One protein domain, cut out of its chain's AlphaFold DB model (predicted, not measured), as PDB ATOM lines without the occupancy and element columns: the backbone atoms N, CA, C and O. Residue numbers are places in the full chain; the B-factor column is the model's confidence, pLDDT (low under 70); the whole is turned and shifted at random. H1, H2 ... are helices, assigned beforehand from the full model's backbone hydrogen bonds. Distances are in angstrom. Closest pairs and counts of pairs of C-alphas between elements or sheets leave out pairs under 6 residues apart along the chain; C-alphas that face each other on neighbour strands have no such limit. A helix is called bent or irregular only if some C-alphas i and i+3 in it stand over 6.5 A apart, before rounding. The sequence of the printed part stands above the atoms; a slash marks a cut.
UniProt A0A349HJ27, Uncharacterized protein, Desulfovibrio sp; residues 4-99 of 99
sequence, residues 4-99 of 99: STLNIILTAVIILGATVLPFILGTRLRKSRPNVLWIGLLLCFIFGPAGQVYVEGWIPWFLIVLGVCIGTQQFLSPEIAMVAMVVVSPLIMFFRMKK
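This is residues 4 to 99 of the 99 residues of an uncharacterized protein of Desulfovibrio sp (UniProt A0A349HJ27). A long, nearly straight helix, H1, runs past a compact head: its second half packs on the kinked helix H2, while residues 4 to 17 stick out as a free arm. H2 folds back at its kink and sits in the middle, between H1 and a hairpin of two helices, H3 and H4. The printed part has 96 residues with four named helices, H1 to H4 in that order, and no named strand; the class is all helix. The whole is compact, with a radius of gyration of the C-alphas of 14.3 A and spans of 47 by 32 by 20 A, the free arm adding to the length.

Find C-alpha 4 at (10.114, -12.403, 48.594), where H1, residues 4 to 32, begins. By its hydrogen bonds it was assigned as one helix, but it is bent: C-alphas 19 and 22 are 6.5 A apart. Its arms are H1a, residues 4 to 19, 22.5 A long, and H1b, residues 22 to 32, 14.9 A long, at a shallow tilt of 30 degrees. Next look at H2, residues 37 to 54, only 9.9 A from first to last C-alpha; it is irregular, with C-alphas 46 and 49 9.4 A apart, and has a kink of 149 degrees near residue 47. H3, residues 58 to 75, is 26.0 A long. H4, residues 78 to 97, is 29.2 A long and ends at C-alpha 97 at (19.966, -55.384, 49.919); it is neither bent nor irregular, but only just: C-alphas 86 and 89 are 6.4 A apart.

Start at H1b, which forms a helical hairpin with H2: they touch, the closest C-alphas being those of Gly 26 and Tyr 54 at 4.1 A, and run opposite ways at a shallow tilt of 28 degrees. H1a is close to H2 but not clearly touching it, with C-alphas 18 and 47 7.2 A apart. H2, the hub, touches H4 at a steep tilt of 48 degrees, closest at the C-alphas of Leu 41 and Pro 90, 4.9 A. With residues 49 to 53 alone H2 touches residues 58 to 66 of H3, closest at the C-alphas of Pro 49 and Phe 62, 5.2 A, at a steep tilt of 60 degrees. H3 and H4 form a helical hairpin, opposite ways at a shallow tilt of 23 degrees, with the C-alphas of Gln 73 and Ala 81 closest at 5.3 A. Both arms of H1 are apart from H3 and H4. In H1a, H1b and H3 every O i to N i+4 pair is within hydrogen-bond range; in H2 it is 8 of 14 and in H4 14 of 16.

Look for the two C-alphas farthest apart, those of Ser 4 and Lys 99, at 49.1 A. Without residues 4 to 17, which stand free, the body spans 39 by 28 by 19 A. The printed part has no cut, and the three links, H1 to H2, H2 to H3 and H3 to H4, are tight. The mean pLDDT of the printed part is 91.3, and only residue 99, the chain's last, is under 70.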
ATOM      1  N   SER A   4       9.092 -11.819  49.470       91.56
ATOM      2  CA  SER A   4      10.114 -12.403  48.594       91.56
ATOM      3  C   SER A   4      11.339 -12.879  49.366       91.56
ATOM      4  O   SER A   4      11.783 -14.009  49.173       91.56
ATOM      5  N   THR A   5      11.855 -12.057  50.282       93.12
ATOM      6  CA  THR A   5      13.020 -12.397  51.103       93.12
ATOM      7  C   THR A   5      12.708 -13.581  52.015       93.12
ATOM      8  O   THR A   5      13.508 -14.513  52.117       93.12
ATOM      9  N   LEU A   6      11.516 -13.601  52.625       93.19
ATOM     10  CA  LEU A   6      11.062 -14.725  53.445       93.19
ATOM     11  C   LEU A   6      10.975 -16.032  52.634       93.19
ATOM     12  O   LEU A   6      11.471 -17.064  53.084       93.19
ATOM     13  N   ASN A   7      10.402 -15.986  51.429       94.56
ATOM     14  CA  ASN A   7      10.269 -17.156  50.556       94.56
ATOM     15  C   ASN A   7      11.627 -17.712  50.115       94.56
ATOM     16  O   ASN A   7      11.805 -18.930  50.078       94.56
ATOM     17  N   ILE A   8      12.598 -16.844  49.819       94.56
ATOM     18  CA  ILE A   8      13.962 -17.255  49.464       94.56
ATOM     19  C   ILE A   8      14.622 -17.982  50.638       94.56
ATOM     20  O   ILE A   8      15.162 -19.073  50.455       94.56
ATOM     21  N   ILE A   9      14.539 -17.419  51.849       94.06
ATOM     22  CA  ILE A   9      15.120 -18.028  53.054       94.06
ATOM     23  C   ILE A   9      14.480 -19.394  53.326       94.06
ATOM     24  O   ILE A   9      15.195 -20.375  53.526       94.06
ATOM     25  N   LEU A  10      13.148 -19.485  53.284       94.19
ATOM     26  CA  LEU A  10      12.430 -20.747  53.488       94.19
ATOM     27  C   LEU A  10      12.820 -21.797  52.443       94.19
ATOM     28  O   LEU A  10      13.104 -22.941  52.796       94.19
ATOM     29  N   THR A  11      12.901 -21.405  51.172       92.75
ATOM     30  CA  THR A  11      13.309 -22.300  50.082       92.75
ATOM     31  C   THR A  11      14.733 -22.813  50.295       92.75
ATOM     32  O   THR A  11      14.979 -24.011  50.178       92.75
ATOM     33  N   ALA A  12      15.667 -21.938  50.680       91.81
ATOM     34  CA  ALA A  12      17.046 -22.322  50.965       91.81
ATOM     35  C   ALA A  12      17.141 -23.319  52.132       91.81
ATOM     36  O   ALA A  12      17.865 -24.311  52.033       91.81
ATOM     37  N   VAL A  13      16.377 -23.103  53.209       93.44
ATOM     38  CA  VAL A  13      16.312 -24.023  54.356       93.44
ATOM     39  C   VAL A  13      15.753 -25.384  53.945       93.44
ATOM     40  O   VAL A  13      16.302 -26.409  54.348       93.44
ATOM     41  N   ILE A  14      14.708 -25.415  53.115       89.25
ATOM     42  CA  ILE A  14      14.126 -26.666  52.612       89.25
ATOM     43  C   ILE A  14      15.137 -27.420  51.747       89.25
ATOM     44  O   ILE A  14      15.326 -28.616  51.952       89.25
ATOM     45  N   ILE A  15      15.832 -26.740  50.832       87.94
ATOM     46  CA  ILE A  15      16.853 -27.361  49.973       87.94
ATOM     47  C   ILE A  15      18.009 -27.910  50.816       87.94
ATOM     48  O   ILE A  15      18.428 -29.055  50.624       87.94
ATOM     49  N   LEU A  16      18.501 -27.131  51.784       89.25
ATOM     50  CA  LEU A  16      19.546 -27.570  52.711       89.25
ATOM     51  C   LEU A  16      19.095 -28.782  53.525       89.25
ATOM     52  O   LEU A  16      19.824 -29.768  53.606       89.25
ATOM     53  N   GLY A  17      17.884 -28.743  54.082       86.88
ATOM     54  CA  GLY A  17      17.300 -29.849  54.833       86.88
ATOM     55  C   GLY A  17      17.157 -31.109  53.982       86.88
ATOM     56  O   GLY A  17      17.638 -32.168  54.377       86.88
ATOM     57  N   ALA A  18      16.583 -30.987  52.784       83.12
ATOM     58  CA  ALA A  18      16.407 -32.090  51.840       83.12
ATOM     59  C   ALA A  18      17.742 -32.701  51.389       83.12
ATOM     60  O   ALA A  18      17.805 -33.897  51.112       83.12
ATOM     61  N   THR A  19      18.813 -31.905  51.363       84.19
ATOM     62  CA  THR A  19      20.151 -32.366  50.978       84.19
ATOM     63  C   THR A  19      20.901 -32.994  52.148       84.19
ATOM     64  O   THR A  19      21.461 -34.071  52.007       84.19
ATOM     65  N   VAL A  20      20.924 -32.358  53.319       92.62
ATOM     66  CA  VAL A  20      21.775 -32.764  54.453       92.62
ATOM     67  C   VAL A  20      21.137 -33.880  55.284       92.62
ATOM     68  O   VAL A  20      21.832 -34.793  55.742       92.62
ATOM     69  N   LEU A  21      19.816 -33.845  55.472       92.81
ATOM     70  CA  LEU A  21      19.091 -34.813  56.294       92.81
ATOM     71  C   LEU A  21      19.289 -36.273  55.850       92.81
ATOM     72  O   LEU A  21      19.616 -37.083  56.721       92.81
ATOM     73  N   PRO A  22      19.172 -36.648  54.557       91.56
ATOM     74  CA  PRO A  22      19.395 -38.034  54.140       91.56
ATOM     75  C   PRO A  22      20.820 -38.521  54.406       91.56
ATOM     76  O   PRO A  22      21.013 -39.704  54.685       91.56
ATOM     77  N   PHE A  23      21.815 -37.632  54.399       94.19
ATOM     78  CA  PHE A  23      23.189 -38.010  54.716       94.19
ATOM     79  C   PHE A  23      23.358 -38.304  56.199       94.19
ATOM     80  O   PHE A  23      23.880 -39.357  56.565       94.19
ATOM     81  N   ILE A  24      22.886 -37.408  57.067       94.81
ATOM     82  CA  ILE A  24      22.964 -37.608  58.519       94.81
ATOM     83  C   ILE A  24      22.156 -38.844  58.916       94.81
ATOM     84  O   ILE A  24      22.653 -39.713  59.632       94.81
ATOM     85  N   LEU A  25      20.917 -38.937  58.441       94.81
ATOM     86  CA  LEU A  25      20.008 -40.017  58.786       94.81
ATOM     87  C   LEU A  25      20.488 -41.351  58.207       94.81
ATOM     88  O   LEU A  25      20.599 -42.326  58.947       94.81
ATOM     89  N   GLY A  26      20.851 -41.386  56.923       93.31
ATOM     90  CA  GLY A  26      21.357 -42.578  56.245       93.31
ATOM     91  C   GLY A  26      22.638 -43.111  56.882       93.31
ATOM     92  O   GLY A  26      22.720 -44.301  57.180       93.31
ATOM     93  N   THR A  27      23.610 -42.244  57.188       94.62
ATOM     94  CA  THR A  27      24.864 -42.667  57.842       94.62
ATOM     95  C   THR A  27      24.657 -43.128  59.282       94.62
ATOM     96  O   THR A  27      25.260 -44.121  59.692       94.62
ATOM     97  N   ARG A  28      23.801 -42.455  60.063       96.00
ATOM     98  CA  ARG A  28      23.478 -42.881  61.435       96.00
ATOM     99  C   ARG A  28      22.750 -44.219  61.449       96.00
ATOM    100  O   ARG A  28      23.143 -45.097  62.209       96.00
ATOM    101  N   LEU A  29      21.737 -44.388  60.600       95.50
ATOM    102  CA  LEU A  29      20.972 -45.631  60.505       95.50
ATOM    103  C   LEU A  29      21.822 -46.783  59.983       95.50
ATOM    104  O   LEU A  29      21.686 -47.892  60.486       95.50
ATOM    105  N   ARG A  30      22.748 -46.529  59.052       94.69
ATOM    106  CA  ARG A  30      23.728 -47.533  58.630       94.69
ATOM    107  C   ARG A  30      24.531 -48.071  59.814       94.69
ATOM    108  O   ARG A  30      24.757 -49.268  59.893       94.69
ATOM    109  N   LYS A  31      24.955 -47.196  60.734       93.94
ATOM    110  CA  LYS A  31      25.741 -47.591  61.914       93.94
ATOM    111  C   LYS A  31      24.903 -48.302  62.977       93.94
ATOM    112  O   LYS A  31      25.383 -49.255  63.575       93.94
ATOM    113  N   SER A  32      23.686 -47.829  63.250       95.38
ATOM    114  CA  SER A  32      22.872 -48.328  64.369       95.38
ATOM    115  C   SER A  32      21.952 -49.492  64.009       95.38
ATOM    116  O   SER A  32      21.657 -50.325  64.861       95.38
ATOM    117  N   ARG A  33      21.467 -49.544  62.768       92.62
ATOM    118  CA  ARG A  33      20.557 -50.571  62.254       92.62
ATOM    119  C   ARG A  33      20.917 -50.890  60.801       92.62
ATOM    120  O   ARG A  33      20.128 -50.548  59.922       92.62
ATOM    121  N   PRO A  34      22.093 -51.476  60.512       92.00
ATOM    122  CA  PRO A  34      22.464 -51.853  59.149       92.00
ATOM    123  C   PRO A  34      21.521 -52.923  58.587       92.00
ATOM    124  O   PRO A  34      20.949 -53.715  59.331       92.00
ATOM    125  N   ASN A  35      21.405 -52.976  57.260       88.25
ATOM    126  CA  ASN A  35      20.764 -54.072  56.521       88.25
ATOM    127  C   ASN A  35      19.259 -54.301  56.788       88.25
ATOM    128  O   ASN A  35      18.707 -55.329  56.406       88.25
ATOM    129  N   VAL A  36      18.552 -53.330  57.368       94.69
ATOM    130  CA  VAL A  36      17.092 -53.372  57.511       94.69
ATOM    131  C   VAL A  36      16.443 -52.868  56.224       94.69
ATOM    132  O   VAL A  36      16.364 -51.662  55.981       94.69
ATOM    133  N   LEU A  37      15.958 -53.797  55.398       92.75
ATOM    134  CA  LEU A  37      15.400 -53.510  54.071       92.75
ATOM    135  C   LEU A  37      14.363 -52.378  54.089       92.75
ATOM    136  O   LEU A  37      14.503 -51.403  53.356       92.75
ATOM    137  N   TRP A  38      13.360 -52.464  54.967       94.50
ATOM    138  CA  TRP A  38      12.294 -51.461  55.047       94.50
ATOM    139  C   TRP A  38      12.802 -50.053  55.374       94.50
ATOM    140  O   TRP A  38      12.238 -49.082  54.877       94.50
ATOM    141  N   ILE A  39      13.892 -49.926  56.143       94.75
ATOM    142  CA  ILE A  39      14.519 -48.626  56.420       94.75
ATOM    143  C   ILE A  39      15.135 -48.065  55.138       94.75
ATOM    144  O   ILE A  39      14.896 -46.908  54.800       94.75
ATOM    145  N   GLY A  40      15.885 -48.883  54.397       94.06
ATOM    146  CA  GLY A  40      16.466 -48.474  53.119       94.06
ATOM    147  C   GLY A  40      15.404 -48.043  52.108       94.06
ATOM    148  O   GLY A  40      15.547 -46.993  51.478       94.06
ATOM    149  N   LEU A  41      14.325 -48.821  51.983       95.12
ATOM    150  CA  LEU A  41      13.204 -48.505  51.094       95.12
ATOM    151  C   LEU A  41      12.529 -47.188  51.486       95.12
ATOM    152  O   LEU A  41      12.319 -46.338  50.624       95.12
ATOM    153  N   LEU A  42      12.251 -46.987  52.778       94.88
ATOM    154  CA  LEU A  42      11.627 -45.764  53.285       94.88
ATOM    155  C   LEU A  42      12.502 -44.531  53.031       94.88
ATOM    156  O   LEU A  42      12.005 -43.499  52.587       94.88
ATOM    157  N   LEU A  43      13.813 -44.639  53.253       93.69
ATOM    158  CA  LEU A  43      14.749 -43.551  52.971       93.69
ATOM    159  C   LEU A  43      14.783 -43.204  51.481       93.69
ATOM    160  O   LEU A  43      14.846 -42.030  51.132       93.69
ATOM    161  N   CYS A  44      14.714 -44.202  50.600       93.69
ATOM    162  CA  CYS A  44      14.658 -43.968  49.156       93.69
ATOM    163  C   CYS A  44      13.314 -43.398  48.698       93.69
ATOM    164  O   CYS A  44      13.283 -42.637  47.740       93.69
ATOM    165  N   PHE A  45      12.221 -43.738  49.376       91.44
ATOM    166  CA  PHE A  45      10.901 -43.188  49.088       91.44
ATOM    167  C   PHE A  45      10.807 -41.706  49.476       91.44
ATOM    168  O   PHE A  45      10.297 -40.899  48.708       91.44
ATOM    169  N   ILE A  46      11.344 -41.335  50.644       90.50
ATOM    170  CA  ILE A  46      11.296 -39.955  51.157       90.50
ATOM    171  C   ILE A  46      12.336 -39.060  50.473       90.50
ATOM    172  O   ILE A  46      12.040 -37.921  50.124       90.50
ATOM    173  N   PHE A  47      13.564 -39.556  50.298       90.88
ATOM    174  CA  PHE A  47      14.707 -38.749  49.853       90.88
ATOM    175  C   PHE A  47      15.193 -39.092  48.438       90.88
ATOM    176  O   PHE A  47      16.261 -38.636  48.018       90.88
ATOM    177  N   GLY A  48      14.453 -39.923  47.699       90.69
ATOM    178  CA  GLY A  48      14.799 -40.312  46.335       90.69
ATOM    179  C   GLY A  48      16.202 -40.939  46.256       90.69
ATOM    180  O   GLY A  48      16.516 -41.850  47.034       90.69
ATOM    181  N   PRO A  49      17.081 -40.472  45.346       91.94
ATOM    182  CA  PRO A  49      18.453 -40.975  45.224       91.94
ATOM    183  C   PRO A  49      19.261 -40.873  46.524       91.94
ATOM    184  O   PRO A  49      20.078 -41.746  46.812       91.94
ATOM    185  N   ALA A  50      19.040 -39.840  47.344       92.38
ATOM    186  CA  ALA A  50      19.827 -39.621  48.558       92.38
ATOM    187  C   ALA A  50      19.569 -40.691  49.638       92.38
ATOM    188  O   ALA A  50      20.425 -40.933  50.488       92.38
ATOM    189  N   GLY A  51      18.452 -41.425  49.557       93.31
ATOM    190  CA  GLY A  51      18.195 -42.587  50.411       93.31
ATOM    191  C   GLY A  51      19.224 -43.717  50.253       93.31
ATOM    192  O   GLY A  51      19.424 -44.506  51.177       93.31
ATOM    193  N   GLN A  52      19.958 -43.755  49.132       94.75
ATOM    194  CA  GLN A  52      21.028 -44.730  48.893       94.75
ATOM    195  C   GLN A  52      22.151 -44.641  49.934       94.75
ATOM    196  O   GLN A  52      22.814 -45.652  50.177       94.75
ATOM    197  N   VAL A  53      22.318 -43.484  50.597       95.56
ATOM    198  CA  VAL A  53      23.291 -43.247  51.682       95.56
ATOM    199  C   VAL A  53      23.075 -44.185  52.877       95.56
ATOM    200  O   VAL A  53      23.943 -44.311  53.732       95.56
ATOM    201  N   TYR A  54      21.982 -44.932  52.948       95.94
ATOM    202  CA  TYR A  54      21.836 -45.969  53.962       95.94
ATOM    203  C   TYR A  54      22.793 -47.163  53.782       95.94
ATOM    204  O   TYR A  54      23.286 -47.696  54.769       95.94
ATOM    205  N   VAL A  55      23.156 -47.544  52.553       94.56
ATOM    206  CA  VAL A  55      23.923 -48.782  52.282       94.56
ATOM    207  C   VAL A  55      25.362 -48.478  51.867       94.56
ATOM    208  O   VAL A  55      25.600 -47.547  51.107       94.56
ATOM    209  N   GLU A  56      26.346 -49.255  52.325       92.88
ATOM    210  CA  GLU A  56      27.752 -49.068  51.931       92.88
ATOM    211  C   GLU A  56      27.978 -49.124  50.416       92.88
ATOM    212  O   GLU A  56      27.219 -49.744  49.672       92.88
ATOM    213  N   GLY A  57      28.996 -48.401  49.936       92.81
ATOM    214  CA  GLY A  57      29.223 -48.246  48.498       92.81
ATOM    215  C   GLY A  57      28.070 -47.532  47.782       92.81
ATOM    216  O   GLY A  57      27.757 -47.866  46.648       92.81
ATOM    217  N   TRP A  58      27.392 -46.590  48.446       93.94
ATOM    218  CA  TRP A  58      26.221 -45.888  47.906       93.94
ATOM    219  C   TRP A  58      26.505 -44.956  46.727       93.94
ATOM    220  O   TRP A  58      25.599 -44.738  45.930       93.94
ATOM    221  N   ILE A  59      27.716 -44.399  46.618       94.94
ATOM    222  CA  ILE A  59      28.030 -43.325  45.659       94.94
ATOM    223  C   ILE A  59      27.690 -43.722  44.210       94.94
ATOM    224  O   ILE A  59      26.940 -42.981  43.577       94.94
ATOM    225  N   PRO A  60      28.131 -44.885  43.682       94.88
ATOM    226  CA  PRO A  60      27.773 -45.295  42.323       94.88
ATOM    227  C   PRO A  60      26.260 -45.393  42.113       94.88
ATOM    228  O   PRO A  60      25.740 -44.941  41.100       94.88
ATOM    229  N   TRP A  61      25.533 -45.926  43.095       93.25
ATOM    230  CA  TRP A  61      24.083 -46.097  43.011       93.25
ATOM    231  C   TRP A  61      23.336 -44.773  43.079       93.25
ATOM    232  O   TRP A  61      22.383 -44.574  42.338       93.25
ATOM    233  N   PHE A  62      23.796 -43.844  43.915       93.38
ATOM    234  CA  PHE A  62      23.281 -42.481  43.933       93.38
ATOM    235  C   PHE A  62      23.450 -41.808  42.571       93.38
ATOM    236  O   PHE A  62      22.485 -41.246  42.067       93.38
ATOM    237  N   LEU A  63      24.629 -41.920  41.949       94.06
ATOM    238  CA  LEU A  63      24.894 -41.336  40.630       94.06
ATOM    239  C   LEU A  63      24.048 -41.981  39.527       94.06
ATOM    240  O   LEU A  63      23.528 -41.267  38.675       94.06
ATOM    241  N   ILE A  64      23.865 -43.304  39.560       92.25
ATOM    242  CA  ILE A  64      23.003 -44.018  38.607       92.25
ATOM    243  C   ILE A  64      21.559 -43.536  38.733       92.25
ATOM    244  O   ILE A  64      20.960 -43.134  37.739       92.25
ATOM    245  N   VAL A  65      21.002 -43.543  39.948       91.12
ATOM    246  CA  VAL A  65      19.616 -43.112  40.170       91.12
ATOM    247  C   VAL A  65      19.465 -41.636  39.801       91.12
ATOM    248  O   VAL A  65      18.518 -41.290  39.109       91.12
ATOM    249  N   LEU A  66      20.419 -40.777  40.170       90.38
ATOM    250  CA  LEU A  66      20.421 -39.364  39.788       90.38
ATOM    251  C   LEU A  66      20.455 -39.176  38.262       90.38
ATOM    252  O   LEU A  66      19.704 -38.360  37.736       90.38
ATOM    253  N   GLY A  67      21.277 -39.944  37.548       90.69
ATOM    254  CA  GLY A  67      21.337 -39.916  36.087       90.69
ATOM    255  C   GLY A  67      20.017 -40.339  35.442       90.69
ATOM    256  O   GLY A  67      19.536 -39.659  34.540       90.69
ATOM    257  N   VAL A  68      19.384 -41.404  35.948       88.81
ATOM    258  CA  VAL A  68      18.046 -41.833  35.503       88.81
ATOM    259  C   VAL A  68      17.022 -40.732  35.758       88.81
ATOM    260  O   VAL A  68      16.253 -40.402  34.862       88.81
ATOM    261  N   CYS A  69      17.035 -40.124  36.941       87.12
ATOM    262  CA  CYS A  69      16.151 -39.024  37.311       87.12
ATOM    263  C   CYS A  69      16.268 -37.832  36.346       87.12
ATOM    264  O   CYS A  69      15.259 -37.386  35.803       87.12
ATOM    265  N   ILE A  70      17.492 -37.356  36.097       89.50
ATOM    266  CA  ILE A  70      17.764 -36.233  35.188       89.50
ATOM    267  C   ILE A  70      17.363 -36.592  33.756       89.50
ATOM    268  O   ILE A  70      16.668 -35.818  33.105       89.50
ATOM    269  N   GLY A  71      17.753 -37.776  33.275       90.38
ATOM    270  CA  GLY A  71      17.394 -38.236  31.935       90.38
ATOM    271  C   GLY A  71      15.880 -38.316  31.758       90.38
ATOM    272  O   GLY A  71      15.337 -37.786  30.799       90.38
ATOM    273  N   THR A  72      15.169 -38.891  32.727       89.31
ATOM    274  CA  THR A  72      13.706 -39.024  32.673       89.31
ATOM    275  C   THR A  72      13.015 -37.663  32.580       89.31
ATOM    276  O   THR A  72      12.086 -37.508  31.791       89.31
ATOM    277  N   GLN A  73      13.497 -36.659  33.318       89.25
ATOM    278  CA  GLN A  73      12.972 -35.290  33.244       89.25
ATOM    279  C   GLN A  73      13.181 -34.616  31.882       89.25
ATOM    280  O   GLN A  73      12.452 -33.683  31.562       89.25
ATOM    281  N   GLN A  74      14.156 -35.059  31.081       91.25
ATOM    282  CA  GLN A  74      14.381 -34.517  29.738       91.25
ATOM    283  C   GLN A  74      13.427 -35.093  28.687       91.25
ATOM    284  O   GLN A  74      13.198 -34.450  27.665       91.25
ATOM    285  N   PHE A  75      12.880 -36.291  28.918       90.81
ATOM    286  CA  PHE A  75      12.088 -37.014  27.916       90.81
ATOM    287  C   PHE A  75      10.609 -37.183  28.281       90.81
ATOM    288  O   PHE A  75       9.800 -37.427  27.388       90.81
ATOM    289  N   LEU A  76      10.242 -37.084  29.563       89.88
ATOM    290  CA  LEU A  76       8.884 -37.337  30.056       89.88
ATOM    291  C   LEU A  76       8.272 -36.093  30.708       89.88
ATOM    292  O   LEU A  76       8.978 -35.158  31.083       89.88
ATOM    293  N   SER A  77       6.944 -36.100  30.878       91.38
ATOM    294  CA  SER A  77       6.271 -35.033  31.621       91.38
ATOM    295  C   SER A  77       6.715 -35.021  33.093       91.38
ATOM    296  O   SER A  77       7.099 -36.071  33.628       91.38
ATOM    297  N   PRO A  78       6.648 -33.863  33.778       86.94
ATOM    298  CA  PRO A  78       7.063 -33.739  35.175       86.94
ATOM    299  C   PRO A  78       6.390 -34.748  36.116       86.94
ATOM    300  O   PRO A  78       7.038 -35.264  37.025       86.94
ATOM    301  N   GLU A  79       5.120 -35.080  35.884       87.50
ATOM    302  CA  GLU A  79       4.357 -36.029  36.700       87.50
ATOM    303  C   GLU A  79       4.904 -37.449  36.544       87.50
ATOM    304  O   GLU A  79       5.127 -38.149  37.533       87.50
ATOM    305  N   ILE A  80       5.175 -37.867  35.305       86.00
ATOM    306  CA  ILE A  80       5.719 -39.196  35.012       86.00
ATOM    307  C   ILE A  80       7.164 -39.293  35.508       86.00
ATOM    308  O   ILE A  80       7.545 -40.303  36.104       86.00
ATOM    309  N   ALA A  81       7.959 -38.234  35.329       85.44
ATOM    310  CA  ALA A  81       9.317 -38.167  35.854       85.44
ATOM    311  C   ALA A  81       9.332 -38.280  37.384       85.44
ATOM    312  O   ALA A  81      10.129 -39.039  37.930       85.44
ATOM    313  N   MET A  82       8.410 -37.610  38.077       82.94
ATOM    314  CA  MET A  82       8.266 -37.715  39.529       82.94
ATOM    315  C   MET A  82       7.914 -39.144  39.969       82.94
ATOM    316  O   MET A  82       8.527 -39.664  40.901       82.94
ATOM    317  N   VAL A  83       6.983 -39.817  39.288       85.25
ATOM    318  CA  VAL A  83       6.649 -41.222  39.594       85.25
ATOM    319  C   VAL A  83       7.864 -42.128  39.383       85.25
ATOM    320  O   VAL A  83       8.182 -42.944  40.248       85.25
ATOM    321  N   ALA A  84       8.589 -41.957  38.276       84.81
ATOM    322  CA  ALA A  84       9.807 -42.715  38.009       84.81
ATOM    323  C   ALA A  84      10.867 -42.490  39.101       84.81
ATOM    324  O   ALA A  84      11.444 -43.452  39.606       84.81
ATOM    325  N   MET A  85      11.068 -41.245  39.540       80.19
ATOM    326  CA  MET A  85      11.978 -40.898  40.637       80.19
ATOM    327  C   MET A  85      11.608 -41.605  41.951       80.19
ATOM    328  O   MET A  85      12.490 -42.127  42.639       80.19
ATOM    329  N   VAL A  86      10.313 -41.656  42.283       82.56
ATOM    330  CA  VAL A  86       9.791 -42.289  43.507       82.56
ATOM    331  C   VAL A  86       9.935 -43.812  43.471       82.56
ATOM    332  O   VAL A  86      10.149 -44.427  44.511       82.56
ATOM    333  N   VAL A  87       9.849 -44.436  42.296       89.12
ATOM    334  CA  VAL A  87       9.865 -45.901  42.149       89.12
ATOM    335  C   VAL A  87      11.278 -46.456  41.950       89.12
ATOM    336  O   VAL A  87      11.631 -47.484  42.531       89.12
ATOM    337  N   VAL A  88      12.120 -45.782  41.162       91.69
ATOM    338  CA  VAL A  88      13.446 -46.293  40.778       91.69
ATOM    339  C   VAL A  88      14.378 -46.416  41.984       91.69
ATOM    340  O   VAL A  88      15.053 -47.438  42.127       91.69
ATOM    341  N   SER A  89      14.411 -45.422  42.879       92.00
ATOM    342  CA  SER A  89      15.339 -45.455  44.019       92.00
ATOM    343  C   SER A  89      15.040 -46.604  45.002       92.00
ATOM    344  O   SER A  89      15.964 -47.367  45.317       92.00
ATOM    345  N   PRO A  90      13.783 -46.826  45.449       94.00
ATOM    346  CA  PRO A  90      13.440 -47.989  46.269       94.00
ATOM    347  C   PRO A  90      13.709 -49.331  45.581       94.00
ATOM    348  O   PRO A  90      14.200 -50.249  46.234       94.00
ATOM    349  N   LEU A  91      13.458 -49.458  44.273       94.19
ATOM    350  CA  LEU A  91      13.762 -50.693  43.539       94.19
ATOM    351  C   LEU A  91      15.263 -50.996  43.530       94.19
ATOM    352  O   LEU A  91      15.668 -52.115  43.843       94.19
ATOM    353  N   ILE A  92      16.104 -49.999  43.239       93.62
ATOM    354  CA  ILE A  92      17.567 -50.140  43.298       93.62
ATOM    355  C   ILE A  92      17.996 -50.577  44.703       93.62
ATOM    356  O   ILE A  92      18.783 -51.511  44.846       93.62
ATOM    357  N   MET A  93      17.446 -49.953  45.749       95.12
ATOM    358  CA  MET A  93      17.722 -50.327  47.137       95.12
ATOM    359  C   MET A  93      17.325 -51.779  47.437       95.12
ATOM    360  O   MET A  93      18.117 -52.525  48.014       95.12
ATOM    361  N   PHE A  94      16.137 -52.206  47.001       95.19
ATOM    362  CA  PHE A  94      15.666 -53.582  47.151       95.19
ATOM    363  C   PHE A  94      16.650 -54.584  46.537       95.19
ATOM    364  O   PHE A  94      17.070 -55.528  47.206       95.19
ATOM    365  N   PHE A  95      17.072 -54.357  45.291       93.31
ATOM    366  CA  PHE A  95      18.021 -55.241  44.611       93.31
ATOM    367  C   PHE A  95      19.414 -55.235  45.243       93.31
ATOM    368  O   PHE A  95      20.091 -56.261  45.226       93.31
ATOM    369  N   ARG A  96      19.849 -54.107  45.817       90.81
ATOM    370  CA  ARG A  96      21.131 -54.014  46.530       90.81
ATOM    371  C   ARG A  96      21.140 -54.812  47.828       90.81
ATOM    372  O   ARG A  96      22.160 -55.408  48.139       90.81
ATOM    373  N   MET A  97      20.041 -54.793  48.577       91.44
ATOM    374  CA  MET A  97      19.966 -55.384  49.919       91.44
ATOM    375  C   MET A  97      19.480 -56.835  49.944       91.44
ATOM    376  O   MET A  97      19.614 -57.494  50.967       91.44
ATOM    377  N   LYS A  98      18.869 -57.322  48.857       84.69
ATOM    378  CA  LYS A  98      18.409 -58.714  48.739       84.69
ATOM    379  C   LYS A  98      19.541 -59.704  48.407       84.69
ATOM    380  O   LYS A  98      19.321 -60.907  48.512       84.69
ATOM    381  N   LYS A  99      20.701 -59.213  47.961       60.28
ATOM    382  CA  LYS A  99      21.912 -60.024  47.767       60.28
ATOM    383  C   LYS A  99      22.518 -60.416  49.105       60.28
ATOM    384  O   LYS A  99      23.013 -61.558  49.174       60.28
TER     385      LYS A  99